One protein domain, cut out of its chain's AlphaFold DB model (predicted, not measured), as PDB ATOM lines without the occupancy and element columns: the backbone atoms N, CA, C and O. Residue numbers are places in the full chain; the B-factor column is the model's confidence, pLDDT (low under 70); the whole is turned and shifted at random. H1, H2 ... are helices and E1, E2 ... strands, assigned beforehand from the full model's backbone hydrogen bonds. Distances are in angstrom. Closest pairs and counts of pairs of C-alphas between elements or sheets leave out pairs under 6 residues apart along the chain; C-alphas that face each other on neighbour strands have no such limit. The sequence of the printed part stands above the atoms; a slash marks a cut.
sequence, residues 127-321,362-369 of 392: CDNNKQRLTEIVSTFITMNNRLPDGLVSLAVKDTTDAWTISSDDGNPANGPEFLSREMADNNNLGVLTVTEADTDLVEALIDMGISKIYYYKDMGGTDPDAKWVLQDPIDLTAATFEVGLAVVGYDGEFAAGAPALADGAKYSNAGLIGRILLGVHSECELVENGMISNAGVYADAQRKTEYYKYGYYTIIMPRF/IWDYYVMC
ATOM      1  N   CYS A 127     -32.970  45.693  12.935       85.69
ATOM      2  CA  CYS A 127     -32.647  44.328  13.320       85.69
ATOM      3  C   CYS A 127     -31.188  43.987  13.020       85.69
ATOM      4  O   CYS A 127     -30.468  43.539  13.911       85.69
ATOM      5  N   ASP A 128     -30.733  44.272  11.805       85.44
ATOM      6  CA  ASP A 128     -29.355  44.043  11.374       85.44
ATOM      7  C   ASP A 128     -28.345  44.848  12.187       85.44
ATOM      8  O   ASP A 128     -27.359  44.297  12.680       85.44
ATOM      9  N   ASN A 129     -28.625  46.132  12.417       88.50
ATOM     10  CA  ASN A 129     -27.762  46.974  13.240       88.50
ATOM     11  C   ASN A 129     -27.676  46.476  14.688       88.50
ATOM     12  O   ASN A 129     -26.602  46.507  15.287       88.50
ATOM     13  N   ASN A 130     -28.791  46.038  15.272       89.56
ATOM     14  CA  ASN A 130     -28.809  45.512  16.634       89.56
ATOM     15  C   ASN A 130     -28.076  44.169  16.734       89.56
ATOM     16  O   ASN A 130     -27.287  44.000  17.663       89.56
ATOM     17  N   LYS A 131     -28.276  43.259  15.769       87.56
ATOM     18  CA  LYS A 131     -27.529  41.994  15.672       87.56
ATOM     19  C   LYS A 131     -26.026  42.260  15.630       87.56
ATOM     20  O   LYS A 131     -25.301  41.743  16.472       87.56
ATOM     21  N   GLN A 132     -25.575  43.121  14.714       89.31
ATOM     22  CA  GLN A 132     -24.156  43.444  14.565       89.31
ATOM     23  C   GLN A 132     -23.571  44.064  15.842       89.31
ATOM     24  O   GLN A 132     -22.503  43.657  16.294       89.31
ATOM     25  N   ARG A 133     -24.282  45.015  16.461       91.69
ATOM     26  CA  ARG A 133     -23.847  45.621  17.728       91.69
ATOM     27  C   ARG A 133     -23.729  44.590  18.840       91.69
ATOM     28  O   ARG A 133     -22.774  44.644  19.607       91.69
ATOM     29  N   LEU A 134     -24.679  43.662  18.937       92.19
ATOM     30  CA  LEU A 134     -24.622  42.614  19.947       92.19
ATOM     31  C   LEU A 134     -23.436  41.674  19.701       92.19
ATOM     32  O   LEU A 134     -22.726  41.371  20.650       92.19
ATOM     33  N   THR A 135     -23.157  41.293  18.451       92.25
ATOM     34  CA  THR A 135     -21.941  40.539  18.099       92.25
ATOM     35  C   THR A 135     -20.671  41.289  18.517       92.25
ATOM     36  O   THR A 135     -19.790  40.722  19.150       92.25
ATOM     37  N   GLU A 136     -20.561  42.587  18.237       93.81
ATOM     38  CA  GLU A 136     -19.392  43.377  18.655       93.81
ATOM     39  C   GLU A 136     -19.226  43.408  20.188       93.81
ATOM     40  O   GLU A 136     -18.109  43.295  20.706       93.81
ATOM     41  N   ILE A 137     -20.336  43.520  20.922       94.69
ATOM     42  CA  ILE A 137     -20.343  43.559  22.388       94.69
ATOM     43  C   ILE A 137     -19.984  42.200  22.985       94.69
ATOM     44  O   ILE A 137     -19.125  42.146  23.863       94.69
ATOM     45  N   VAL A 138     -20.578  41.109  22.498       94.25
ATOM     46  CA  VAL A 138     -20.270  39.750  22.966       94.25
ATOM     47  C   VAL A 138     -18.807  39.409  22.675       94.25
ATOM     48  O   VAL A 138     -18.106  38.953  23.572       94.25
ATOM     49  N   SER A 139     -18.284  39.737  21.489       94.38
ATOM     50  CA  SER A 139     -16.860  39.539  21.170       94.38
ATOM     51  C   SER A 139     -15.937  40.333  22.094       94.38
ATOM     52  O   SER A 139     -14.890  39.839  22.519       94.38
ATOM     53  N   THR A 140     -16.323  41.566  22.436       95.50
ATOM     54  CA  THR A 140     -15.579  42.386  23.403       95.50
ATOM     55  C   THR A 140     -15.618  41.754  24.794       95.50
ATOM     56  O   THR A 140     -14.582  41.661  25.451       95.50
ATOM     57  N   PHE A 141     -16.784  41.265  25.222       95.81
ATOM     58  CA  PHE A 141     -16.953  40.576  26.497       95.81
ATOM     59  C   PHE A 141     -16.085  39.313  26.576       95.81
ATOM     60  O   PHE A 141     -15.343  39.156  27.545       95.81
ATOM     61  N   ILE A 142     -16.107  38.467  25.541       95.00
ATOM     62  CA  ILE A 142     -15.270  37.262  25.452       95.00
ATOM     63  C   ILE A 142     -13.789  37.642  25.510       95.00
ATOM     64  O   ILE A 142     -13.033  37.038  26.258       95.00
ATOM     65  N   THR A 143     -13.362  38.690  24.800       95.25
ATOM     66  CA  THR A 143     -11.959  39.149  24.836       95.25
ATOM     67  C   THR A 143     -11.523  39.583  26.240       95.25
ATOM     68  O   THR A 143     -10.365  39.414  26.616       95.25
ATOM     69  N   MET A 144     -12.435  40.171  27.020       94.88
ATOM     70  CA  MET A 144     -12.143  40.665  28.366       94.88
ATOM     71  C   MET A 144     -12.206  39.573  29.437       94.88
ATOM     72  O   MET A 144     -11.426  39.623  30.386       94.88
ATOM     73  N   ASN A 145     -13.129  38.619  29.299       94.88
ATOM     74  CA  ASN A 145     -13.461  37.656  30.352       94.88
ATOM     75  C   ASN A 145     -13.102  36.205  30.003       94.88
ATOM     76  O   ASN A 145     -13.161  35.352  30.881       94.88
ATOM     77  N   ASN A 146     -12.727  35.926  28.750       94.31
ATOM     78  CA  ASN A 146     -12.465  34.590  28.206       94.31
ATOM     79  C   ASN A 146     -13.617  33.598  28.443       94.31
ATOM     80  O   ASN A 146     -13.387  32.418  28.691       94.31
ATOM     81  N   ARG A 147     -14.852  34.107  28.421       93.94
ATOM     82  CA  ARG A 147     -16.089  33.348  28.609       93.94
ATOM     83  C   ARG A 147     -17.273  34.055  27.944       93.94
ATOM     84  O   ARG A 147     -17.188  35.257  27.671       93.94
ATOM     85  N   LEU A 148     -18.368  33.339  27.714       94.88
ATOM     86  CA  LEU A 148     -19.665  33.906  27.350       94.88
ATOM     87  C   LEU A 148     -20.325  34.589  28.565       94.88
ATOM     88  O   LEU A 148     -19.968  34.302  29.715       94.88
ATOM     89  N   PRO A 149     -21.240  35.548  28.330       95.50
ATOM     90  CA  PRO A 149     -21.967  36.212  29.406       95.50
ATOM     91  C   PRO A 149     -22.928  35.249  30.103       95.50
ATOM     92  O   PRO A 149     -23.619  34.476  29.441       95.50
ATOM     93  N   ASP A 150     -23.001  35.348  31.427       96.00
ATOM     94  CA  ASP A 150     -23.906  34.530  32.235       96.00
ATOM     95  C   ASP A 150     -25.316  35.158  32.315       96.00
ATOM     96  O   ASP A 150     -25.549  36.288  31.859       96.00
ATOM     97  N   GLY A 151     -26.277  34.435  32.898       95.06
ATOM     98  CA  GLY A 151     -27.638  34.944  33.115       95.06
ATOM     99  C   GLY A 151     -28.465  35.055  31.831       95.06
ATOM    100  O   GLY A 151     -29.348  35.907  31.714       95.06
ATOM    101  N   LEU A 152     -28.170  34.221  30.834       95.94
ATOM    102  CA  LEU A 152     -28.968  34.143  29.613       95.94
ATOM    103  C   LEU A 152     -30.300  33.424  29.871       95.94
ATOM    104  O   LEU A 152     -30.465  32.720  30.868       95.94
ATOM    105  N   VAL A 153     -31.262  33.598  28.965       96.75
ATOM    106  CA  VAL A 153     -32.580  32.954  29.060       96.75
ATOM    107  C   VAL A 153     -32.705  31.783  28.087       96.75
ATOM    108  O   VAL A 153     -32.336  31.900  26.922       96.75
ATOM    109  N   SER A 154     -33.244  30.654  28.538       96.56
ATOM    110  CA  SER A 154     -33.574  29.539  27.653       96.56
ATOM    111  C   SER A 154     -34.740  29.895  26.734       96.56
ATOM    112  O   SER A 154     -35.698  30.560  27.139       96.56
ATOM    113  N   LEU A 155     -34.663  29.440  25.484       95.62
ATOM    114  CA  LEU A 155     -35.786  29.507  24.547       95.62
ATOM    115  C   LEU A 155     -36.780  28.355  24.763       95.62
ATOM    116  O   LEU A 155     -37.921  28.451  24.316       95.62
ATOM    117  N   ALA A 156     -36.359  27.287  25.448       95.56
ATOM    118  CA  ALA A 156     -37.274  26.270  25.938       95.56
ATOM    119  C   ALA A 156     -37.968  26.785  27.202       95.56
ATOM    120  O   ALA A 156     -37.365  27.429  28.062       95.56
ATOM    121  N   VAL A 157     -39.256  26.492  27.306       96.94
ATOM    122  CA  VAL A 157     -40.121  26.991  28.375       96.94
ATOM    123  C   VAL A 157     -40.778  25.839  29.105       96.94
ATOM    124  O   VAL A 157     -40.923  24.753  28.547       96.94
ATOM    125  N   LYS A 158     -41.205  26.083  30.343       97.06
ATOM    126  CA  LYS A 158     -42.099  25.155  31.035       97.06
ATOM    127  C   LYS A 158     -43.539  25.444  30.655       97.06
ATOM    128  O   LYS A 158     -43.977  26.587  30.757       97.06
ATOM    129  N   ASP A 159     -44.273  24.421  30.248       95.06
ATOM    130  CA  ASP A 159     -45.711  24.534  30.037       95.06
ATOM    131  C   ASP A 159     -46.492  24.498  31.367       95.06
ATOM    132  O   ASP A 159     -45.932  24.395  32.465       95.06
ATOM    133  N   THR A 160     -47.822  24.562  31.274       95.12
ATOM    134  CA  THR A 160     -48.716  24.487  32.446       95.12
ATOM    135  C   THR A 160     -48.638  23.160  33.216       95.12
ATOM    136  O   THR A 160     -49.133  23.080  34.342       95.12
ATOM    137  N   THR A 161     -48.026  22.126  32.633       95.50
ATOM    138  CA  THR A 161     -47.790  20.811  33.243       95.50
ATOM    139  C   THR A 161     -46.372  20.649  33.793       95.50
ATOM    140  O   THR A 161     -46.019  19.561  34.240       95.50
ATOM    141  N   ASP A 162     -45.588  21.735  33.814       94.69
ATOM    142  CA  ASP A 162     -44.176  21.764  34.207       94.69
ATOM    143  C   ASP A 162     -43.233  20.977  33.277       94.69
ATOM    144  O   ASP A 162     -42.076  20.744  33.636       94.69
ATOM    145  N   ALA A 163     -43.688  20.629  32.069       93.38
ATOM    146  CA  ALA A 163     -42.873  19.970  31.056       93.38
ATOM    147  C   ALA A 163     -42.107  20.996  30.212       93.38
ATOM    148  O   ALA A 163     -42.648  22.039  29.835       93.38
ATOM    149  N   TRP A 164     -40.848  20.692  29.892       94.31
ATOM    150  CA  TRP A 164     -40.059  21.514  28.982       94.31
ATOM    151  C   TRP A 164     -40.534  21.338  27.540       94.31
ATOM    152  O   TRP A 164     -40.642  20.220  27.040       94.31
ATOM    153  N   THR A 165     -40.799  22.452  26.863       93.06
ATOM    154  CA  THR A 165     -41.321  22.463  25.496       93.06
ATOM    155  C   THR A 165     -40.773  23.637  24.683       93.06
ATOM    156  O   THR A 165     -40.304  24.640  25.232       93.06
ATOM    157  N   ILE A 166     -40.867  23.520  23.359       92.56
ATOM    158  CA  ILE A 166     -40.776  24.649  22.437       92.56
ATOM    159  C   ILE A 166     -42.207  25.112  22.149       92.56
ATOM    160  O   ILE A 166     -42.981  24.409  21.505       92.56
ATOM    161  N   SER A 167     -42.570  26.298  22.642       93.38
ATOM    162  CA  SER A 167     -43.867  26.921  22.362       93.38
ATOM    163  C   SER A 167     -43.707  27.924  21.223       93.38
ATOM    164  O   SER A 167     -43.064  28.954  21.409       93.38
ATOM    165  N   SER A 168     -44.266  27.618  20.055       92.06
ATOM    166  CA  SER A 168     -44.199  28.448  18.846       92.06
ATOM    167  C   SER A 168     -45.584  28.918  18.410       92.06
ATOM    168  O   SER A 168     -46.502  28.102  18.414       92.06
ATOM    169  N   ASP A 169     -45.691  30.175  17.974       90.69
ATOM    170  CA  ASP A 169     -46.921  30.806  17.463       90.69
ATOM    171  C   ASP A 169     -47.727  29.892  16.523       90.69
ATOM    172  O   ASP A 169     -47.233  29.426  15.488       90.69
ATOM    173  N   ASP A 170     -48.989  29.651  16.883       88.62
ATOM    174  CA  ASP A 170     -49.929  28.830  16.115       88.62
ATOM    175  C   ASP A 170     -50.845  29.668  15.190       88.62
ATOM    176  O   ASP A 170     -51.633  29.125  14.404       88.62
ATOM    177  N   GLY A 171     -50.705  30.997  15.229       88.88
ATOM    178  CA  GLY A 171     -51.495  31.965  14.477       88.88
ATOM    179  C   GLY A 171     -52.874  32.256  15.074       88.88
ATOM    180  O   GLY A 171     -53.706  32.868  14.393       88.88
ATOM    181  N   ASN A 172     -53.157  31.818  16.302       88.19
ATOM    182  CA  ASN A 172     -54.443  31.991  16.962       88.19
ATOM    183  C   ASN A 172     -54.331  32.874  18.218       88.19
ATOM    184  O   ASN A 172     -54.171  32.367  19.316       88.19
ATOM    185  N   PRO A 173     -54.611  34.185  18.144       84.88
ATOM    186  CA  PRO A 173     -54.484  35.070  19.308       84.88
ATOM    187  C   PRO A 173     -55.513  34.799  20.431       84.88
ATOM    188  O   PRO A 173     -55.469  35.426  21.491       84.88
ATOM    189  N   ALA A 174     -56.488  33.900  20.233       87.50
ATOM    190  CA  ALA A 174     -57.568  33.660  21.195       87.50
ATOM    191  C   ALA A 174     -57.162  32.809  22.415       87.50
ATOM    192  O   ALA A 174     -57.825  32.894  23.450       87.50
ATOM    193  N   ASN A 175     -56.117  31.980  22.313       86.38
ATOM    194  CA  ASN A 175     -55.582  31.151  23.410       86.38
ATOM    195  C   ASN A 175     -54.414  31.842  24.157       86.38
ATOM    196  O   ASN A 175     -53.801  31.243  25.049       86.38
ATOM    197  N   GLY A 176     -54.157  33.114  23.835       88.75
ATOM    198  CA  GLY A 176     -53.025  33.877  24.338       88.75
ATOM    199  C   GLY A 176     -51.735  33.559  23.594       88.75
ATOM    200  O   GLY A 176     -51.556  32.426  23.171       88.75
ATOM    201  N   PRO A 177     -50.794  34.507  23.545       93.31
ATOM    202  CA  PRO A 177     -49.584  34.366  22.748       93.31
ATOM    203  C   PRO A 177     -48.774  33.136  23.155       93.31
ATOM    204  O   PRO A 177     -48.699  32.788  24.340       93.31
ATOM    205  N   GLU A 178     -48.118  32.502  22.198       93.75
ATOM    206  CA  GLU A 178     -47.080  31.509  22.438       93.75
ATOM    207  C   GLU A 178     -45.769  32.176  22.872       93.75
ATOM    208  O   GLU A 178     -45.677  33.396  23.057       93.75
ATOM    209  N   PHE A 179     -44.733  31.376  23.117       94.50
ATOM    210  CA  PHE A 179     -43.460  31.943  23.534       94.50
ATOM    211  C   PHE A 179     -42.658  32.479  22.347       94.50
ATOM    212  O   PHE A 179     -42.345  33.665  22.317       94.50
ATOM    213  N   LEU A 180     -42.343  31.641  21.364       94.62
ATOM    214  CA  LEU A 180     -41.515  31.972  20.205       94.62
ATOM    215  C   LEU A 180     -42.366  32.343  18.992       94.62
ATOM    216  O   LEU A 180     -43.493  31.870  18.839       94.62
ATOM    217  N   SER A 181     -41.790  33.127  18.079       91.69
ATOM    218  CA  SER A 181     -42.374  33.281  16.748       91.69
ATOM    219  C   SER A 181     -42.347  31.939  16.009       91.69
ATOM    220  O   SER A 181     -41.458  31.106  16.230       91.69
ATOM    221  N   ARG A 182     -43.310  31.726  15.109       87.94
ATOM    222  CA  ARG A 182     -43.350  30.516  14.283       87.94
ATOM    223  C   ARG A 182     -42.089  30.386  13.435       87.94
ATOM    224  O   ARG A 182     -41.542  29.302  13.310       87.94
ATOM    225  N   GLU A 183     -41.604  31.500  12.897       86.19
ATOM    226  CA  GLU A 183     -40.399  31.566  12.072       86.19
ATOM    227  C   GLU A 183     -39.162  31.085  12.839       86.19
ATOM    228  O   GLU A 183     -38.391  30.297  12.301       86.19
ATOM    229  N   MET A 184     -38.993  31.469  14.111       87.62
ATOM    230  CA  MET A 184     -37.868  30.998  14.928       87.62
ATOM    231  C   MET A 184     -37.836  29.475  15.045       87.62
ATOM    232  O   MET A 184     -36.777  28.868  14.858       87.62
ATOM    233  N   ALA A 185     -38.985  28.874  15.356       84.62
ATOM    234  CA  ALA A 185     -39.107  27.435  15.538       84.62
ATOM    235  C   ALA A 185     -38.997  26.682  14.204       84.62
ATOM    236  O   ALA A 185     -38.165  25.783  14.084       84.62
ATOM    237  N   ASP A 186     -39.762  27.092  13.189       79.06
ATOM    238  CA  ASP A 186     -39.828  26.428  11.883       79.06
ATOM    239  C   ASP A 186     -38.513  26.541  11.107       79.06
ATOM    240  O   ASP A 186     -38.102  25.586  10.450       79.06
ATOM    241  N   ASN A 187     -37.837  27.693  11.168       78.00
ATOM    242  CA  ASN A 187     -36.593  27.904  10.427       78.00
ATOM    243  C   ASN A 187     -35.409  27.166  11.049       78.00
ATOM    244  O   ASN A 187     -34.395  27.010  10.382       78.00
ATOM    245  N   ASN A 188     -35.480  26.754  12.314       80.12
ATOM    246  CA  ASN A 188     -34.351  26.122  13.004       80.12
ATOM    247  C   ASN A 188     -34.666  24.715  13.517       80.12
ATOM    248  O   ASN A 188     -33.789  24.088  14.112       80.12
ATOM    249  N   ASN A 189     -35.888  24.225  13.294       81.31
ATOM    250  CA  ASN A 189     -36.373  22.939  13.782       81.31
ATOM    251  C   ASN A 189     -35.992  22.721  15.259       81.31
ATOM    252  O   ASN A 189     -35.230  21.816  15.593       81.31
ATOM    253  N   LEU A 190     -36.403  23.654  16.122       85.88
ATOM    254  CA  LEU A 190     -35.955  23.672  17.514       85.88
ATOM    255  C   LEU A 190     -36.542  22.500  18.305       85.88
ATOM    256  O   LEU A 190     -37.750  22.275  18.284       85.88
ATOM    257  N   GLY A 191     -35.689  21.835  19.078       85.00
ATOM    258  CA  GLY A 191     -36.091  20.856  20.084       85.00
ATOM    259  C   GLY A 191     -35.590  21.210  21.474       85.00
ATOM    260  O   GLY A 191     -34.771  22.113  21.646       85.00
ATOM    261  N   VAL A 192     -36.079  20.475  22.470       87.69
ATOM    262  CA  VAL A 192     -35.718  20.660  23.879       87.69
ATOM    263  C   VAL A 192     -34.720  19.605  24.335       87.69
ATOM    264  O   VAL A 192     -35.104  18.468  24.575       87.69
ATOM    265  N   LEU A 193     -33.473  20.000  24.563       87.19
ATOM    266  CA  LEU A 193     -32.506  19.212  25.320       87.19
ATOM    267  C   LEU A 193     -32.736  19.429  26.820       87.19
ATOM    268  O   LEU A 193     -32.560  20.541  27.311       87.19
ATOM    269  N   THR A 194     -33.116  18.382  27.549       90.12
ATOM    270  CA  THR A 194     -33.187  18.442  29.017       90.12
ATOM    271  C   THR A 194     -31.829  18.064  29.597       90.12
ATOM    272  O   THR A 194     -31.330  16.984  29.303       90.12
ATOM    273  N   VAL A 195     -31.249  18.954  30.399       89.75
ATOM    274  CA  VAL A 195     -29.953  18.778  31.065       89.75
ATOM    275  C   VAL A 195     -30.174  18.711  32.569       89.75
ATOM    276  O   VAL A 195     -30.901  19.531  33.137       89.75
ATOM    277  N   THR A 196     -29.531  17.746  33.209       93.12
ATOM    278  CA  THR A 196     -29.591  17.493  34.653       93.12
ATOM    279  C   THR A 196     -28.190  17.427  35.248       93.12
ATOM    280  O   THR A 196     -27.198  17.419  34.519       93.12
ATOM    281  N   GLU A 197     -28.077  17.299  36.571       91.69
ATOM    282  CA  GLU A 197     -26.773  17.095  37.217       91.69
ATOM    283  C   GLU A 197     -26.055  15.799  36.788       91.69
ATOM    284  O   GLU A 197     -24.869  15.631  37.071       91.69
ATOM    285  N   ALA A 198     -26.760  14.869  36.133       89.69
ATOM    286  CA  ALA A 198     -26.182  13.627  35.628       89.69
ATOM    287  C   ALA A 198     -25.370  13.820  34.333       89.69
ATOM    288  O   ALA A 198     -24.527  12.977  34.027       89.69
ATOM    289  N   ASP A 199     -25.595  14.912  33.599       87.38
ATOM    290  CA  ASP A 199     -24.949  15.216  32.317       87.38
ATOM    291  C   ASP A 199     -23.607  15.936  32.533       87.38
ATOM    292  O   ASP A 199     -23.395  17.051  32.056       87.38
ATOM    293  N   THR A 200     -22.711  15.315  33.308       86.50
ATOM    294  CA  THR A 200     -21.512  15.966  33.870       86.50
ATOM    295  C   THR A 200     -20.669  16.697  32.835       86.50
ATOM    296  O   THR A 200     -20.305  17.845  33.065       86.50
ATOM    297  N   ASP A 201     -20.417  16.076  31.686       84.75
ATOM    298  CA  ASP A 201     -19.490  16.601  30.680       84.75
ATOM    299  C   ASP A 201     -20.060  17.860  29.996       84.75
ATOM    300  O   ASP A 201     -19.381  18.882  29.868       84.75
ATOM    301  N   LEU A 202     -21.355  17.842  29.659       85.00
ATOM    302  CA  LEU A 202     -22.061  19.001  29.109       85.00
ATOM    303  C   LEU A 202     -22.165  20.139  30.132       85.00
ATOM    304  O   LEU A 202     -22.013  21.310  29.783       85.00
ATOM    305  N   VAL A 203     -22.446  19.807  31.390       90.38
ATOM    306  CA  VAL A 203     -22.597  20.787  32.470       90.38
ATOM    307  C   VAL A 203     -21.263  21.459  32.779       90.38
ATOM    308  O   VAL A 203     -21.214  22.684  32.891       90.38
ATOM    309  N   GLU A 204     -20.176  20.689  32.849       89.56
ATOM    310  CA  GLU A 204     -18.819  21.220  32.984       89.56
ATOM    311  C   GLU A 204     -18.474  22.136  31.806       89.56
ATOM    312  O   GLU A 204     -18.026  23.260  32.025       89.56
ATOM    313  N   ALA A 205     -18.780  21.729  30.569       87.94
ATOM    314  CA  ALA A 205     -18.516  22.547  29.391       87.94
ATOM    315  C   ALA A 205     -19.318  23.867  29.376       87.94
ATOM    316  O   ALA A 205     -18.783  24.918  29.016       87.94
ATOM    317  N   LEU A 206     -20.586  23.848  29.805       90.75
ATOM    318  CA  LEU A 206     -21.400  25.059  29.960       90.75
ATOM    319  C   LEU A 206     -20.788  26.018  30.989       90.75
ATOM    320  O   LEU A 206     -20.643  27.212  30.708       90.75
ATOM    321  N   ILE A 207     -20.390  25.492  32.149       93.50
ATOM    322  CA  ILE A 207     -19.795  26.274  33.237       93.50
ATOM    323  C   ILE A 207     -18.439  26.853  32.820       93.50
ATOM    324  O   ILE A 207     -18.187  28.035  33.066       93.50
ATOM    325  N   ASP A 208     -17.595  26.071  32.145       91.00
ATOM    326  CA  ASP A 208     -16.288  26.515  31.646       91.00
ATOM    327  C   ASP A 208     -16.423  27.622  30.593       91.00
ATOM    328  O   ASP A 208     -15.631  28.570  30.570       91.00
ATOM    329  N   MET A 209     -17.480  27.582  29.776       89.75
ATOM    330  CA  MET A 209     -17.831  28.681  28.874       89.75
ATOM    331  C   MET A 209     -18.473  29.879  29.581       89.75
ATOM    332  O   MET A 209     -18.736  30.887  28.926       89.75
ATOM    333  N   GLY A 210     -18.705  29.824  30.891       92.94
ATOM    334  CA  GLY A 210     -19.247  30.927  31.682       92.94
ATOM    335  C   GLY A 210     -20.758  30.929  31.863       92.94
ATOM    336  O   GLY A 210     -21.279  31.917  32.376       92.94
ATOM    337  N   ILE A 211     -21.452  29.865  31.455       95.00
ATOM    338  CA  ILE A 211     -22.893  29.705  31.646       95.00
ATOM    339  C   ILE A 211     -23.115  28.900  32.921       95.00
ATOM    340  O   ILE A 211     -22.975  27.681  32.932       95.00
ATOM    341  N   SER A 212     -23.454  29.586  34.010       95.81
ATOM    342  CA  SER A 212     -23.741  28.951  35.303       95.81
ATOM    343  C   SER A 212     -25.193  29.129  35.729       95.81
ATOM    344  O   SER A 212     -25.735  28.296  36.453       95.81
ATOM    345  N   LYS A 213     -25.847  30.192  35.249       96.31
ATOM    346  CA  LYS A 213     -27.222  30.551  35.581       96.31
ATOM    347  C   LYS A 213     -28.035  30.752  34.320       96.31
ATOM    348  O   LYS A 213     -27.726  31.617  33.499       96.31
ATOM    349  N   ILE A 214     -29.121  29.998  34.208       97.31
ATOM    350  CA  ILE A 214     -30.025  30.080  33.062       97.31
ATOM    351  C   ILE A 214     -31.420  30.444  33.548       97.31
ATOM    352  O   ILE A 214     -32.057  29.702  34.294       97.31
ATOM    353  N   TYR A 215     -31.902  31.599  33.104       97.56
ATOM    354  CA  TYR A 215     -33.288  32.004  33.292       97.56
ATOM    355  C   TYR A 215     -34.201  31.230  32.341       97.56
ATOM    356  O   TYR A 215     -33.782  30.783  31.275       97.56
ATOM    357  N   TYR A 216     -35.479  31.110  32.682       97.44
ATOM    358  CA  TYR A 216     -36.470  30.494  31.803       97.44
ATOM    359  C   TYR A 216     -37.850  31.098  32.040       97.44
ATOM    360  O   TYR A 216     -38.105  31.739  33.063       97.44
ATOM    361  N   TYR A 217     -38.749  30.897  31.082       97.44
ATOM    362  CA  TYR A 217     -40.149  31.282  31.213       97.44
ATOM    363  C   TYR A 217     -41.019  30.066  31.515       97.44
ATOM    364  O   TYR A 217     -40.759  28.955  31.044       97.44
ATOM    365  N   LYS A 218     -42.078  30.299  32.289       97.62
ATOM    366  CA  LYS A 218     -43.129  29.321  32.563       97.62
ATOM    367  C   LYS A 218     -44.480  29.848  32.091       97.62
ATOM    368  O   LYS A 218     -44.796  31.015  32.333       97.62
ATOM    369  N   ASP A 219     -45.255  28.973  31.459       96.50
ATOM    370  CA  ASP A 219     -46.658  29.193  31.136       96.50
ATOM    371  C   ASP A 219     -47.509  29.059  32.408       96.50
ATOM    372  O   ASP A 219     -47.657  27.984  32.995       96.50
ATOM    373  N   MET A 220     -48.067  30.181  32.844       95.94
ATOM    374  CA  MET A 220     -48.978  30.289  33.982       95.94
ATOM    375  C   MET A 220     -50.453  30.213  33.557       95.94
ATOM    376  O   MET A 220     -51.351  30.300  34.400       95.94
ATOM    377  N   GLY A 221     -50.711  30.028  32.261       91.62
ATOM    378  CA  GLY A 221     -52.021  30.070  31.638       91.62
ATOM    379  C   GLY A 221     -52.566  31.491  31.474       91.62
ATOM    380  O   GLY A 221     -52.085  32.463  32.052       91.62
ATOM    381  N   GLY A 222     -53.633  31.607  30.684       90.62
ATOM    382  CA  GLY A 222     -54.303  32.878  30.404       90.62
ATOM    383  C   GLY A 222     -54.033  33.397  28.996       90.62
ATOM    384  O   GLY A 222     -53.442  32.712  28.170       90.62
ATOM    385  N   THR A 223     -54.532  34.600  28.711       92.19
ATOM    386  CA  THR A 223     -54.463  35.217  27.373       92.19
ATOM    387  C   THR A 223     -53.628  36.493  27.328       92.19
ATOM    388  O   THR A 223     -53.387  37.029  26.253       92.19
ATOM    389  N   ASP A 224     -53.224  37.012  28.487       90.94
ATOM    390  CA  ASP A 224     -52.356  38.183  28.585       90.94
ATOM    391  C   ASP A 224     -50.882  37.739  28.505       90.94
ATOM    392  O   ASP A 224     -50.508  36.832  29.249       90.94
ATOM    393  N   PRO A 225     -50.044  38.333  27.634       88.94
ATOM    394  CA  PRO A 225     -48.660  37.899  27.425       88.94
ATOM    395  C   PRO A 225     -47.806  37.917  28.692       88.94
ATOM    396  O   PRO A 225     -46.993  37.015  28.890       88.94
ATOM    397  N   ASP A 226     -47.959  38.948  29.524       90.75
ATOM    398  CA  ASP A 226     -47.126  39.156  30.711       90.75
ATOM    399  C   ASP A 226     -47.581  38.272  31.874       90.75
ATOM    400  O   ASP A 226     -46.762  37.838  32.682       90.75
ATOM    401  N   ALA A 227     -48.882  37.989  31.955       92.88
ATOM    402  CA  ALA A 227     -49.432  37.064  32.937       92.88
ATOM    403  C   ALA A 227     -49.234  35.594  32.545       92.88
ATOM    404  O   ALA A 227     -49.042  34.769  33.434       92.88
ATOM    405  N   LYS A 228     -49.289  35.271  31.244       94.25
ATOM    406  CA  LYS A 228     -49.102  33.912  30.721       94.25
ATOM    407  C   LYS A 228     -47.640  33.494  30.816       94.25
ATOM    408  O   LYS A 228     -47.353  32.457  31.394       94.25
ATOM    409  N   TRP A 229     -46.717  34.308  30.309       95.56
ATOM    410  CA  TRP A 229     -45.292  33.982  30.283       95.56
ATOM    411  C   TRP A 229     -44.538  34.726  31.374       95.56
ATOM    412  O   TRP A 229     -44.095  35.863  31.194       95.56
ATOM    413  N   VAL A 230     -44.340  34.043  32.499       96.19
ATOM    414  CA  VAL A 230     -43.662  34.615  33.662       96.19
ATOM    415  C   VAL A 230     -42.229  34.105  33.731       96.19
ATOM    416  O   VAL A 230     -41.990  32.896  33.784       96.19
ATOM    417  N   LEU A 231     -41.281  35.043  33.749       96.31
ATOM    418  CA  LEU A 231     -39.869  34.756  33.977       96.31
ATOM    419  C   LEU A 231     -39.688  34.155  35.376       96.31
ATOM    420  O   LEU A 231     -40.214  34.690  36.351       96.31
ATOM    421  N   GLN A 232     -38.958  33.054  35.457       97.00
ATOM    422  CA  GLN A 232     -38.635  32.380  36.708       97.00
ATOM    423  C   GLN A 232     -37.215  32.720  37.163       97.00
ATOM    424  O   GLN A 232     -36.379  33.123  36.353       97.00
ATOM    425  N   ASP A 233     -36.949  32.516  38.453       95.81
ATOM    426  CA  ASP A 233     -35.595  32.581  39.007       95.81
ATOM    427  C   ASP A 233     -34.651  31.634  38.241       95.81
ATOM    428  O   ASP A 233     -35.088  30.575  37.763       95.81
ATOM    429  N   PRO A 234     -33.363  31.990  38.106       96.94
ATOM    430  CA  PRO A 234     -32.450  31.231  37.274       96.94
ATOM    431  C   PRO A 234     -32.172  29.859  37.883       96.94
ATOM    432  O   PRO A 234     -32.023  29.707  39.098       96.94
ATOM    433  N   ILE A 235     -32.042  28.864  37.013       97.31
ATOM    434  CA  ILE A 235     -31.529  27.549  37.375       97.31
ATOM    435  C   ILE A 235     -30.009  27.659  37.482       97.31
ATOM    436  O   ILE A 235     -29.350  28.095  36.537       97.31
ATOM    437  N   ASP A 236     -29.474  27.289  38.643       96.81
ATOM    438  CA  ASP A 236     -28.042  27.269  38.934       96.81
ATOM    439  C   ASP A 236     -27.470  25.886  38.600       96.81
ATOM    440  O   ASP A 236     -27.784  24.901  39.271       96.81
ATOM    441  N   LEU A 237     -26.631  25.818  37.567       95.81
ATOM    442  CA  LEU A 237     -25.995  24.580  37.108       95.81
ATOM    443  C   LEU A 237     -24.945  24.044  38.091       95.81
ATOM    444  O   LEU A 237     -24.515  22.902  37.975       95.81
ATOM    445  N   THR A 238     -24.530  24.846  39.077       95.25
ATOM    446  CA  THR A 238     -23.614  24.414  40.145       95.25
ATOM    447  C   THR A 238     -24.349  23.791  41.335       95.25
ATOM    448  O   THR A 238     -23.719  23.303  42.282       95.25
ATOM    449  N   ALA A 239     -25.687  23.809  41.319       95.00
ATOM    450  CA  ALA A 239     -26.502  23.223  42.371       95.00
ATOM    451  C   ALA A 239     -26.389  21.691  42.388       95.00
ATOM    452  O   ALA A 239     -26.191  21.040  41.370       95.00
ATOM    453  N   ALA A 240     -26.584  21.098  43.571       91.94
ATOM    454  CA  ALA A 240     -26.492  19.647  43.749       91.94
ATOM    455  C   ALA A 240     -27.570  18.848  42.991       91.94
ATOM    456  O   ALA A 240     -27.403  17.648  42.801       91.94
ATOM    457  N   THR A 241     -28.681  19.491  42.630       95.69
ATOM    458  CA  THR A 241     -29.778  18.915  41.843       95.69
ATOM    459  C   THR A 241     -30.386  20.016  40.995       95.69
ATOM    460  O   THR A 241     -30.768  21.053  41.552       95.69
ATOM    461  N   PHE A 242     -30.525  19.792  39.694       95.88
ATOM    462  CA  PHE A 242     -31.207  20.729  38.810       95.88
ATOM    463  C   PHE A 242     -31.739  20.025  37.563       95.88
ATOM    464  O   PHE A 242     -31.323  18.932  37.202       95.88
ATOM    465  N   GLU A 243     -32.661  20.692  36.882       95.56
ATOM    466  CA  GLU A 243     -33.142  20.269  35.575       95.56
ATOM    467  C   GLU A 243     -33.441  21.523  34.759       95.56
ATOM    468  O   GLU A 243     -34.231  22.367  35.192       95.56
ATOM    469  N   VAL A 244     -32.814  21.650  33.592       95.12
ATOM    470  CA  VAL A 244     -33.017  22.768  32.668       95.12
ATOM    471  C   VAL A 244     -33.326  22.254  31.268       95.12
ATOM    472  O   VAL A 244     -32.655  21.364  30.758       95.12
ATOM    473  N   GLY A 245     -34.340  22.832  30.630       94.12
ATOM    474  CA  GLY A 245     -34.600  22.634  29.211       94.12
ATOM    475  C   GLY A 245     -33.859  23.689  28.406       94.12
ATOM    476  O   GLY A 245     -33.962  24.881  28.697       94.12
ATOM    477  N   LEU A 246     -33.136  23.261  27.382       92.88
ATOM    478  CA  LEU A 246     -32.367  24.095  26.468       92.88
ATOM    479  C   LEU A 246     -32.878  23.906  25.044       92.88
ATOM    480  O   LEU A 246     -33.073  22.779  24.594       92.88
ATOM    481  N   ALA A 247     -33.088  25.003  24.319       92.19
ATOM    482  CA  ALA A 247     -33.452  24.919  22.910       92.19
ATOM    483  C   ALA A 247     -32.219  24.589  22.063       92.19
ATOM    484  O   ALA A 247     -31.189  25.258  22.179       92.19
ATOM    485  N   VAL A 248     -32.339  23.594  21.189       87.75
ATOM    486  CA  VAL A 248     -31.263  23.120  20.310       87.75
ATOM    487  C   VAL A 248     -31.767  23.043  18.873       87.75
ATOM    488  O   VAL A 248     -32.879  22.576  18.627       87.75
ATOM    489  N   VAL A 249     -30.955  23.498  17.915       85.00
ATOM    490  CA  VAL A 249     -31.281  23.412  16.479       85.00
ATOM    491  C   VAL A 249     -31.303  21.955  16.024       85.00
ATOM    492  O   VAL A 249     -30.293  21.256  16.130       85.00
ATOM    493  N   GLY A 250     -32.420  21.525  15.440       76.69
ATOM    494  CA  GLY A 250     -32.569  20.200  14.842       76.69
ATOM    495  C   GLY A 250     -32.736  19.052  15.828       76.69
ATOM    496  O   GLY A 250     -32.506  17.910  15.452       76.69
ATOM    497  N   TYR A 251     -33.096  19.336  17.075       72.69
ATOM    498  CA  TYR A 251     -33.254  18.312  18.103       72.69
ATOM    499  C   TYR A 251     -34.689  17.766  18.146       72.69
ATOM    500  O   TYR A 251     -35.638  18.527  17.992       72.69
ATOM    501  N   ASP A 252     -34.867  16.466  18.382       64.31
ATOM    502  CA  ASP A 252     -36.175  15.793  18.343       64.31
ATOM    503  C   ASP A 252     -36.530  14.998  19.617       64.31
ATOM    504  O   ASP A 252     -37.554  14.318  19.650       64.31
ATOM    505  N   GLY A 253     -35.758  15.139  20.701       52.97
ATOM    506  CA  GLY A 253     -36.157  14.658  22.032       52.97
ATOM    507  C   GLY A 253     -35.408  13.443  22.581       52.97
ATOM    508  O   GLY A 253     -35.592  13.134  23.756       52.97
ATOM    509  N   GLU A 254     -34.543  12.773  21.812       42.59
ATOM    510  CA  GLU A 254     -33.667  11.717  22.342       42.59
ATOM    511  C   GLU A 254     -32.196  11.980  21.999       42.59
ATOM    512  O   GLU A 254     -31.793  11.929  20.844       42.59
ATOM    513  N   PHE A 255     -31.356  12.180  23.025       45.38
ATOM    514  CA  PHE A 255     -29.919  11.900  22.918       45.38
ATOM    515  C   PHE A 255     -29.728  10.397  23.159       45.38
ATOM    516  O   PHE A 255     -29.280   9.964  24.221       45.38
ATOM    517  N   ALA A 256     -30.105   9.558  22.199       36.91
ATOM    518  CA  ALA A 256     -29.722   8.152  22.255       36.91
ATOM    519  C   ALA A 256     -28.222   8.063  21.941       36.91
ATOM    520  O   ALA A 256     -27.861   7.925  20.783       36.91
ATOM    521  N   ALA A 257     -27.357   8.199  22.954       36.47
ATOM    522  CA  ALA A 257     -25.900   8.144  22.800       36.47
ATOM    523  C   ALA A 257     -25.407   8.915  21.556       36.47
ATOM    524  O   ALA A 257     -24.871   8.331  20.620       36.47
ATOM    525  N   GLY A 258     -25.620  10.231  21.579       42.53
ATOM    526  CA  GLY A 258     -24.930  11.160  20.697       42.53
ATOM    527  C   GLY A 258     -25.502  11.306  19.291       42.53
ATOM    528  O   GLY A 258     -24.822  10.953  18.346       42.53
ATOM    529  N   ALA A 259     -26.679  11.923  19.160       45.28
ATOM    530  CA  ALA A 259     -27.095  12.721  18.000       45.28
ATOM    531  C   ALA A 259     -28.425  13.432  18.322       45.28
ATOM    532  O   ALA A 259     -29.265  12.811  18.971       45.28
ATOM    533  N   PRO A 260     -28.696  14.660  17.841       52.31
ATOM    534  CA  PRO A 260     -30.072  15.029  17.527       52.31
ATOM    535  C   PRO A 260     -30.552  14.069  16.431       52.31
ATOM    536  O   PRO A 260     -29.862  13.936  15.415       52.31
ATOM    537  N   ALA A 261     -31.695  13.395  16.578       52.34
ATOM    538  CA  ALA A 261     -32.284  12.734  15.420       52.34
ATOM    539  C   ALA A 261     -32.862  13.833  14.512       52.34
ATOM    540  O   ALA A 261     -33.968  14.347  14.653       52.34
ATOM    541  N   LEU A 262     -32.007  14.283  13.598       59.31
ATOM    542  CA  LEU A 262     -32.290  15.386  12.696       59.31
ATOM    543  C   LEU A 262     -33.421  14.957  11.765       59.31
ATOM    544  O   LEU A 262     -33.272  14.017  10.985       59.31
ATOM    545  N   ALA A 263     -34.564  15.634  11.869       57.66
ATOM    546  CA  ALA A 263     -35.742  15.291  11.085       57.66
ATOM    547  C   ALA A 263     -35.453  15.418   9.575       57.66
ATOM    548  O   ALA A 263     -35.041  16.477   9.091       57.66
ATOM    549  N   ASP A 264     -35.673  14.324   8.843       58.22
ATOM    550  CA  ASP A 264     -35.507  14.243   7.389       58.22
ATOM    551  C   ASP A 264     -36.472  15.216   6.687       58.22
ATOM    552  O   ASP A 264     -37.670  15.239   6.988       58.22
ATOM    553  N   GLY A 265     -35.956  16.059   5.790       59.06
ATOM    554  CA  GLY A 265     -36.743  17.089   5.105       59.06
ATOM    555  C   GLY A 265     -37.136  18.292   5.977       59.06
ATOM    556  O   GLY A 265     -38.009  19.073   5.583       59.06
ATOM    557  N   ALA A 266     -36.520  18.476   7.151       65.69
ATOM    558  CA  ALA A 266     -36.735  19.664   7.975       65.69
ATOM    559  C   ALA A 266     -36.060  20.920   7.389       65.69
ATOM    560  O   ALA A 266     -35.129  20.862   6.575       65.69
ATOM    561  N   LYS A 267     -36.567  22.088   7.796       68.56
ATOM    562  CA  LYS A 267     -36.024  23.388   7.402       68.56
ATOM    563  C   LYS A 267     -34.959  23.836   8.388       68.56
ATOM    564  O   LYS A 267     -35.161  23.771   9.597       68.56
ATOM    565  N   TYR A 268     -33.856  24.333   7.844       71.69
ATOM    566  CA  TYR A 268     -32.767  24.899   8.622       71.69
ATOM    567  C   TYR A 268     -32.311  26.206   7.982       71.69
ATOM    568  O   TYR A 268     -31.963  26.252   6.803       71.69
ATOM    569  N   SER A 269     -32.257  27.269   8.779       68.94
ATOM    570  CA  SER A 269     -31.770  28.580   8.358       68.94
ATOM    571  C   SER A 269     -30.305  28.492   7.925       68.94
ATOM    572  O   SER A 269     -29.869  29.165   6.993       68.94
ATOM    573  N   ASN A 270     -29.529  27.626   8.585       71.44
ATOM    574  CA  ASN A 270     -28.147  27.339   8.243       71.44
ATOM    575  C   ASN A 270     -27.715  25.982   8.825       71.44
ATOM    576  O   ASN A 270     -27.852  25.749  10.025       71.44
ATOM    577  N   ALA A 271     -27.129  25.114   7.995       68.94
ATOM    578  CA  ALA A 271     -26.640  23.799   8.425       68.94
ATOM    579  C   ALA A 271     -25.557  23.885   9.521       68.94
ATOM    580  O   ALA A 271     -25.489  23.030  10.394       68.94
ATOM    581  N   GLY A 272     -24.757  24.958   9.531       72.94
ATOM    582  CA  GLY A 272     -23.764  25.273  10.566       72.94
ATOM    583  C   GLY A 272     -24.331  25.364  11.980       72.94
ATOM    584  O   GLY A 272     -23.597  25.143  12.944       72.94
ATOM    585  N   LEU A 273     -25.626  25.668  12.112       79.25
ATOM    586  CA  LEU A 273     -26.270  25.860  13.408       79.25
ATOM    587  C   LEU A 273     -26.762  24.564  14.045       79.25
ATOM    588  O   LEU A 273     -27.071  24.565  15.232       79.25
ATOM    589  N   ILE A 274     -26.827  23.478  13.277       78.75
ATOM    590  CA  ILE A 274     -27.344  22.191  13.733       78.75
ATOM    591  C   ILE A 274     -26.604  21.719  14.994       78.75
ATOM    592  O   ILE A 274     -25.373  21.797  15.082       78.75
ATOM    593  N   GLY A 275     -27.387  21.255  15.971       78.50
ATOM    594  CA  GLY A 275     -26.915  20.746  17.256       78.50
ATOM    595  C   GLY A 275     -26.428  21.809  18.239       78.50
ATOM    596  O   GLY A 275     -26.052  21.466  19.355       78.50
ATOM    597  N   ARG A 276     -26.450  23.095  17.871       85.00
ATOM    598  CA  ARG A 276     -26.060  24.176  18.778       85.00
ATOM    599  C   ARG A 276     -27.206  24.586  19.686       85.00
ATOM    600  O   ARG A 276     -28.372  24.574  19.289       85.00
ATOM    601  N   ILE A 277     -26.839  25.008  20.891       90.56
ATOM    602  CA  ILE A 277     -27.765  25.506  21.906       90.56
ATOM    603  C   ILE A 277     -28.030  27.001  21.692       90.56
ATOM    604  O   ILE A 277     -27.108  27.774  21.417       90.56
ATOM    605  N   LEU A 278     -29.287  27.411  21.847       93.62
ATOM    606  CA  LEU A 278     -29.739  28.796  21.741       93.62
ATOM    607  C   LEU A 278     -30.061  29.371  23.118       93.62
ATOM    608  O   LEU A 278     -30.878  28.812  23.851       93.62
ATOM    609  N   LEU A 279     -29.489  30.536  23.425       95.69
ATOM    610  CA  LEU A 279     -29.733  31.270  24.664       95.69
ATOM    611  C   LEU A 279     -29.984  32.761  24.385       95.69
ATOM    612  O   LEU A 279     -29.222  33.426  23.688       95.69
ATOM    613  N   GLY A 280     -31.075  33.300  24.918       95.31
ATOM    614  CA  GLY A 280     -31.512  34.680  24.720       95.31
ATOM    615  C   GLY A 280     -30.800  35.693  25.617       95.31
ATOM    616  O   GLY A 280     -30.549  35.437  26.795       95.31
ATOM    617  N   VAL A 281     -30.540  36.888  25.084       95.12
ATOM    618  CA  VAL A 281     -30.004  38.027  25.846       95.12
ATOM    619  C   VAL A 281     -31.154  38.831  26.450       95.12
ATOM    620  O   VAL A 281     -31.733  39.720  25.820       95.12
ATOM    621  N   HIS A 282     -31.483  38.489  27.688       92.56
ATOM    622  CA  HIS A 282     -32.560  39.070  28.484       92.56
ATOM    623  C   HIS A 282     -32.041  40.187  29.431       92.56
ATOM    624  O   HIS A 282     -30.850  40.483  29.448       92.56
ATOM    625  N   SER A 283     -32.923  40.884  30.162       91.00
ATOM    626  CA  SER A 283     -32.568  42.041  31.001       91.00
ATOM    627  C   SER A 283     -31.694  41.705  32.209       91.00
ATOM    628  O   SER A 283     -30.925  42.563  32.622       91.00
ATOM    629  N   GLU A 284     -31.782  40.485  32.737       90.94
ATOM    630  CA  GLU A 284     -30.923  39.964  33.814       90.94
ATOM    631  C   GLU A 284     -29.632  39.311  33.270       90.94
ATOM    632  O   GLU A 284     -28.878  38.687  34.012       90.94
ATOM    633  N   CYS A 285     -29.360  39.419  31.962       94.38
ATOM    634  CA  CYS A 285     -28.090  38.968  31.402       94.38
ATOM    635  C   CYS A 285     -26.953  39.869  31.886       94.38
ATOM    636  O   CYS A 285     -27.067  41.098  31.894       94.38
ATOM    637  N   GLU A 286     -25.803  39.263  32.159       95.06
ATOM    638  CA  GLU A 286     -24.604  39.951  32.626       95.06
ATOM    639  C   GLU A 286     -24.159  41.114  31.711       95.06
ATOM    640  O   GLU A 286     -23.599  42.108  32.179       95.06
ATOM    641  N   LEU A 287     -24.430  41.042  30.401       94.62
ATOM    642  CA  LEU A 287     -24.148  42.150  29.478       94.62
ATOM    643  C   LEU A 287     -24.929  43.425  29.832       94.62
ATOM    644  O   LEU A 287     -24.419  44.536  29.646       94.62
ATOM    645  N   VAL A 288     -26.166  43.266  30.307       93.38
ATOM    646  CA  VAL A 288     -27.038  44.362  30.744       93.38
ATOM    647  C   VAL A 288     -26.616  44.835  32.129       93.38
ATOM    648  O   VAL A 288     -26.433  46.034  32.332       93.38
ATOM    649  N   GLU A 289     -26.392  43.905  33.060       92.94
ATOM    650  CA  GLU A 289     -25.994  44.220  34.438       92.94
ATOM    651  C   GLU A 289     -24.671  44.997  34.501       92.94
ATOM    652  O   GLU A 289     -24.553  45.991  35.221       92.94
ATOM    653  N   ASN A 290     -23.691  44.606  33.679       92.00
ATOM    654  CA  ASN A 290     -22.404  45.295  33.567       92.00
ATOM    655  C   ASN A 290     -22.479  46.603  32.756       92.00
ATOM    656  O   ASN A 290     -21.468  47.293  32.595       92.00
ATOM    657  N   GLY A 291     -23.652  46.958  32.222       92.12
ATOM    658  CA  GLY A 291     -23.877  48.183  31.458       92.12
ATOM    659  C   GLY A 291     -23.205  48.208  30.083       92.12
ATOM    660  O   GLY A 291     -23.042  49.289  29.513       92.12
ATOM    661  N   MET A 292     -22.807  47.051  29.537       92.50
ATOM    662  CA  MET A 292     -22.292  46.962  28.163       92.50
ATOM    663  C   MET A 292     -23.408  47.176  27.136       92.50
ATOM    664  O   MET A 292     -23.187  47.787  26.091       92.50
ATOM    665  N   ILE A 293     -24.623  46.737  27.471       92.19
ATOM    666  CA  ILE A 293     -25.869  47.127  26.809       92.19
ATOM    667  C   ILE A 293     -26.798  47.807  27.814       92.19
ATOM    668  O   ILE A 293     -26.852  47.444  28.981       92.19
ATOM    669  N   SER A 294     -27.542  48.819  27.366       88.06
ATOM    670  CA  SER A 294     -28.424  49.595  28.250       88.06
ATOM    671  C   SER A 294     -29.690  48.850  28.672       88.06
ATOM    672  O   SER A 294     -30.338  49.245  29.635       88.06
ATOM    673  N   ASN A 295     -30.102  47.858  27.884       87.06
ATOM    674  CA  ASN A 295     -31.252  46.994  28.122       87.06
ATOM    675  C   ASN A 295     -31.156  45.789  27.173       87.06
ATOM    676  O   ASN A 295     -30.438  45.864  26.169       87.06
ATOM    677  N   ALA A 296     -31.925  44.733  27.436       81.88
ATOM    678  CA  ALA A 296     -32.150  43.671  26.467       81.88
ATOM    679  C   ALA A 296     -32.632  44.278  25.142       81.88
ATOM    680  O   ALA A 296     -33.591  45.057  25.104       81.88
ATOM    681  N   GLY A 297     -31.932  43.969  24.051       77.62
ATOM    682  CA  GLY A 297     -32.328  44.418  22.724       77.62
ATOM    683  C   GLY A 297     -33.605  43.695  22.322       77.62
ATOM    684  O   GLY A 297     -33.556  42.500  22.043       77.62
ATOM    685  N   VAL A 298     -34.732  44.404  22.304       84.75
ATOM    686  CA  VAL A 298     -36.001  43.829  21.854       84.75
ATOM    687  C   VAL A 298     -36.249  44.201  20.400       84.75
ATOM    688  O   VAL A 298     -36.161  45.373  20.018       84.75
ATOM    689  N   TYR A 299     -36.537  43.198  19.580       84.94
ATOM    690  CA  TYR A 299     -36.851  43.386  18.172       84.94
ATOM    691  C   TYR A 299     -38.179  44.133  17.993       84.94
ATOM    692  O   TYR A 299     -39.175  43.851  18.661       84.94
ATOM    693  N   ALA A 300     -38.192  45.112  17.087       83.38
ATOM    694  CA  ALA A 300     -39.318  46.026  16.938       83.38
ATOM    695  C   ALA A 300     -40.602  45.333  16.450       83.38
ATOM    696  O   ALA A 300     -41.684  45.759  16.851       83.38
ATOM    697  N   ASP A 301     -40.508  44.282  15.627       82.31
ATOM    698  CA  ASP A 301     -41.704  43.566  15.158       82.31
ATOM    699  C   ASP A 301     -42.295  42.646  16.235       82.31
ATOM    700  O   ASP A 301     -43.514  42.580  16.385       82.31
ATOM    701  N   ALA A 302     -41.449  42.058  17.089       83.19
ATOM    702  CA  ALA A 302     -41.903  41.304  18.261       83.19
ATOM    703  C   ALA A 302     -42.766  42.161  19.202       83.19
ATOM    704  O   ALA A 302     -43.706  41.676  19.820       83.19
ATOM    705  N   GLN A 303     -42.505  43.470  19.267       84.88
ATOM    706  CA  GLN A 303     -43.329  44.413  20.031       84.88
ATOM    707  C   GLN A 303     -44.676  44.740  19.371       84.88
ATOM    708  O   GLN A 303     -45.577  45.241  20.041       84.88
ATOM    709  N   ARG A 304     -44.825  44.491  18.066       86.56
ATOM    710  CA  ARG A 304     -46.080  44.700  17.327       86.56
ATOM    711  C   ARG A 304     -46.973  43.463  17.347       86.56
ATOM    712  O   ARG A 304     -48.186  43.613  17.270       86.56
ATOM    713  N   LYS A 305     -46.376  42.273  17.458       88.38
ATOM    714  CA  LYS A 305     -47.041  40.960  17.411       88.38
ATOM    715  C   LYS A 305     -47.172  40.298  18.789       88.38
ATOM    716  O   LYS A 305     -47.217  39.078  18.891       88.38
ATOM    717  N   THR A 306     -47.279  41.094  19.852       89.25
ATOM    718  CA  THR A 306     -47.378  40.596  21.239       89.25
ATOM    719  C   THR A 306     -48.635  39.771  21.521       89.25
ATOM    720  O   THR A 306     -48.701  39.094  22.542       89.25
ATOM    721  N   GLU A 307     -49.629  39.821  20.630       90.06
ATOM    722  CA  GLU A 307     -50.823  38.968  20.667       90.06
ATOM    723  C   GLU A 307     -50.574  37.536  20.158       90.06
ATOM    724  O   GLU A 307     -51.378  36.659  20.453       90.06
ATOM    725  N   TYR A 308     -49.469  37.306  19.437       91.38
ATOM    726  CA  TYR A 308     -49.087  36.009  18.863       91.38
ATOM    727  C   TYR A 308     -47.931  35.361  19.616       91.38
ATOM    728  O   TYR A 308     -47.961  34.170  19.885       91.38
ATOM    729  N   TYR A 309     -46.909  36.135  19.992       93.25
ATOM    730  CA  TYR A 309     -45.775  35.588  20.729       93.25
ATOM    731  C   TYR A 309     -45.132  36.590  21.691       93.25
ATOM    732  O   TYR A 309     -45.240  37.809  21.531       93.25
ATOM    733  N   LYS A 310     -44.447  36.069  22.714       92.94
ATOM    734  CA  LYS A 310     -43.819  36.862  23.783       92.94
ATOM    735  C   LYS A 310     -42.340  37.175  23.543       92.94
ATOM    736  O   LYS A 310     -41.876  38.267  23.883       92.94
ATOM    737  N   TYR A 311     -41.583  36.207  23.040       93.50
ATOM    738  CA  TYR A 311     -40.130  36.258  22.941       93.50
ATOM    739  C   TYR A 311     -39.690  37.275  21.889       93.50
ATOM    740  O   TYR A 311     -40.049  37.187  20.719       93.50
ATOM    741  N   GLY A 312     -38.879  38.245  22.304       92.12
ATOM    742  CA  GLY A 312     -38.396  39.313  21.426       92.12
ATOM    743  C   GLY A 312     -36.908  39.602  21.564       92.12
ATOM    744  O   GLY A 312     -36.460  40.640  21.081       92.12
ATOM    745  N   TYR A 313     -36.154  38.727  22.233       93.44
ATOM    746  CA  TYR A 313     -34.745  38.939  22.554       93.44
ATOM    747  C   TYR A 313     -33.824  38.385  21.470       93.44
ATOM    748  O   TYR A 313     -34.058  37.306  20.930       93.44
ATOM    749  N   TYR A 314     -32.744  39.105  21.170       93.56
ATOM    750  CA  TYR A 314     -31.676  38.540  20.347       93.56
ATOM    751  C   TYR A 314     -31.043  37.340  21.051       93.56
ATOM    752  O   TYR A 314     -30.852  37.344  22.268       93.56
ATOM    753  N   THR A 315     -30.701  36.331  20.262       93.50
ATOM    754  CA  THR A 315     -30.246  35.033  20.753       93.50
ATOM    755  C   THR A 315     -28.771  34.847  20.434       93.50
ATOM    756  O   THR A 315     -28.355  35.066  19.296       93.50
ATOM    757  N   ILE A 316     -27.992  34.431  21.428       93.56
ATOM    758  CA  ILE A 316     -26.642  33.903  21.255       93.56
ATOM    759  C   ILE A 316     -26.773  32.407  20.984       93.56
ATOM    760  O   ILE A 316     -27.397  31.669  21.745       93.56
ATOM    761  N   ILE A 317     -26.190  31.965  19.879       91.69
ATOM    762  CA  ILE A 317     -26.067  30.555  19.538       91.69
ATOM    763  C   ILE A 317     -24.675  30.125  19.959       91.69
ATOM    764  O   ILE A 317     -23.685  30.672  19.462       91.69
ATOM    765  N   MET A 318     -24.615  29.178  20.885       89.44
ATOM    766  CA  MET A 318     -23.358  28.746  21.474       89.44
ATOM    767  C   MET A 318     -22.492  27.976  20.464       89.44
ATOM    768  O   MET A 318     -23.022  27.408  19.498       89.44
ATOM    769  N   PRO A 319     -21.163  27.968  20.658       86.06
ATOM    770  CA  PRO A 319     -20.286  26.999  20.011       86.06
ATOM    771  C   PRO A 319     -20.739  25.570  20.335       86.06
ATOM    772  O   PRO A 319     -21.362  25.331  21.373       86.06
ATOM    773  N   ARG A 320     -20.445  24.620  19.449       80.81
ATOM    774  CA  ARG A 320     -20.633  23.199  19.764       80.81
ATOM    775  C   ARG A 320     -19.582  22.695  20.741       80.81
ATOM    776  O   ARG A 320     -18.393  22.949  20.569       80.81
ATOM    777  N   PHE A 321     -20.040  21.881  21.684       76.88
ATOM    778  CA  PHE A 321     -19.180  21.111  22.579       76.88
ATOM    779  C   PHE A 321     -18.599  19.875  21.893       76.88
ATOM    780  O   PHE A 321     -19.209  19.352  20.964       76.88
ATOM    781  N   ILE A 362     -14.520  29.265  21.792       84.38
ATOM    782  CA  ILE A 362     -15.494  30.151  22.438       84.38
ATOM    783  C   ILE A 362     -15.925  31.354  21.578       84.38
ATOM    784  O   ILE A 362     -16.992  31.936  21.782       84.38
ATOM    785  N   TRP A 363     -15.098  31.743  20.605       81.88
ATOM    786  CA  TRP A 363     -15.387  32.822  19.661       81.88
ATOM    787  C   TRP A 363     -16.242  32.389  18.463       81.88
ATOM    788  O   TRP A 363     -16.749  33.264  17.763       81.88
ATOM    789  N   ASP A 364     -16.464  31.091  18.248       86.62
ATOM    790  CA  ASP A 364     -17.269  30.549  17.144       86.62
ATOM    791  C   ASP A 364     -18.775  30.552  17.461       86.62
ATOM    792  O   ASP A 364     -19.530  29.669  17.053       86.62
ATOM    793  N   TYR A 365     -19.242  31.573  18.182       89.19
ATOM    794  CA  TYR A 365     -20.653  31.796  18.486       89.19
ATOM    795  C   TYR A 365     -21.347  32.587  17.363       89.19
ATOM    796  O   TYR A 365     -20.719  33.289  16.567       89.19
ATOM    797  N   TYR A 366     -22.680  32.530  17.326       88.31
ATOM    798  CA  TYR A 366     -23.480  33.376  16.434       88.31
ATOM    799  C   TYR A 366     -24.500  34.212  17.198       88.31
ATOM    800  O   TYR A 366     -24.869  33.902  18.325       88.31
ATOM    801  N   VAL A 367     -24.989  35.268  16.547       90.00
ATOM    802  CA  VAL A 367     -26.123  36.065  17.022       90.00
ATOM    803  C   VAL A 367     -27.259  35.965  16.010       90.00
ATOM    804  O   VAL A 367     -27.046  36.110  14.804       90.00
ATOM    805  N   MET A 368     -28.470  35.739  16.508       88.00
ATOM    806  CA  MET A 368     -29.681  35.532  15.715       88.00
ATOM    807  C   MET A 368     -30.800  36.469  16.180       88.00
ATOM    808  O   MET A 368     -30.884  36.824  17.359       88.00
ATOM    809  N   CYS A 369     -31.650  36.910  15.247       88.75
ATOM    810  CA  CYS A 369     -32.851  37.671  15.602       88.75
ATOM    811  C   CYS A 369     -33.955  36.758  16.162       88.75
ATOM    812  O   CYS A 369     -33.938  35.556  15.907       88.75
TER     813      CYS A 369
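What this domain is: This is residues 127 to 321 and 362 to 369 of the 392 residues of an uncharacterized protein of Syntrophaceticus schinkii (UniProt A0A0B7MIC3). The domain is built on a strongly twisted, branched sheet of eight strands, with E7 at its junction: the branch E1, E3, E4 and the branch E5, E2 lie on one side of E7, and E8, E9 on the other. The long helix H1 passes by the E9 edge, three short helices, H2, H3 and H4, sit round the sheet's borders, and long loops make much of the rest. The printed part has 203 residues, with five named helices and nine named strands, which along the chain are H1, E1, H2, E2, H3, E3, H4, E4, E5, E6, E7, H5, E8 and E9; of the neighbour pairs of strands, E1 and E3 are parallel and the others antiparallel, and the class is mixed, helices and strands, with under half of the residues in named elements. The whole is compact, with a radius of gyration of the C-alphas of 16.0 A, and rounded, spanning 45 by 41 by 36 A.

How they stand to each other: Start at H1, residues 127 to 145; it only grazes the sheet, and its closest C-alpha pair with E9, residues 366 to 368, is Thr 135 and Val 367, 6.2 A. Next, E1, residues 152 to 154, has parallel E3, residues 213 to 219, on one side (N 154 to O 215, 2.8 A) and antiparallel E7, residues 277 to 280, on the other (N 153 to O 280, 2.9 A). H2, residues 182 to 188, has its closest C-alpha pair with E6, residues 266 to 268, at Asn 188 and Tyr 268, 4.8 A; E6 pairs with no named strand. Edge strand E2, residues 190 to 196, is antiparallel to E5, residues 243 to 249, with N 193 and O 246 at 2.8 A. H3, residues 200 to 208, and H4, residues 225 to 228, only graze the sheet. E4, residues 229 to 236, is antiparallel to E3, with N 232 and O 216 at 2.9 A. E7 is also antiparallel to E5, with N 278 and O 247 at 2.9 A, and to E8, residues 315 to 317, with N 279 and O 316 at 2.9 A. E8 and E9 are antiparallel, with N 317 and O 366 at 2.8 A. H5, residues 286 to 289, is not on the sheet. Every O i to N i+4 pair is within hydrogen-bond range in H1 and H3, 2 of 3 in H2; H4 and H5 are too short for one.

Where its parts are: Find C-alpha 127 at (-32.647, 44.328, 13.320); from there H1 runs 26.5 A. E4 is 20.4 A long, E3 20.0 A, E5 19.4 A and E2 19.3 A. E9 ends at C-alpha 368, (-29.681, 35.532, 15.715).

The domain as a whole: The two C-alphas farthest apart, Met 144 and Ala 174, are 46.5 A apart. Residues 322 to 361 are not printed; C-alphas 321 and 362 are 9.8 A apart. Long links join E1 to H2, E5 to E6 and H5 to E8. Confidence is under 70 at residues 252 to 267, 269 and 271.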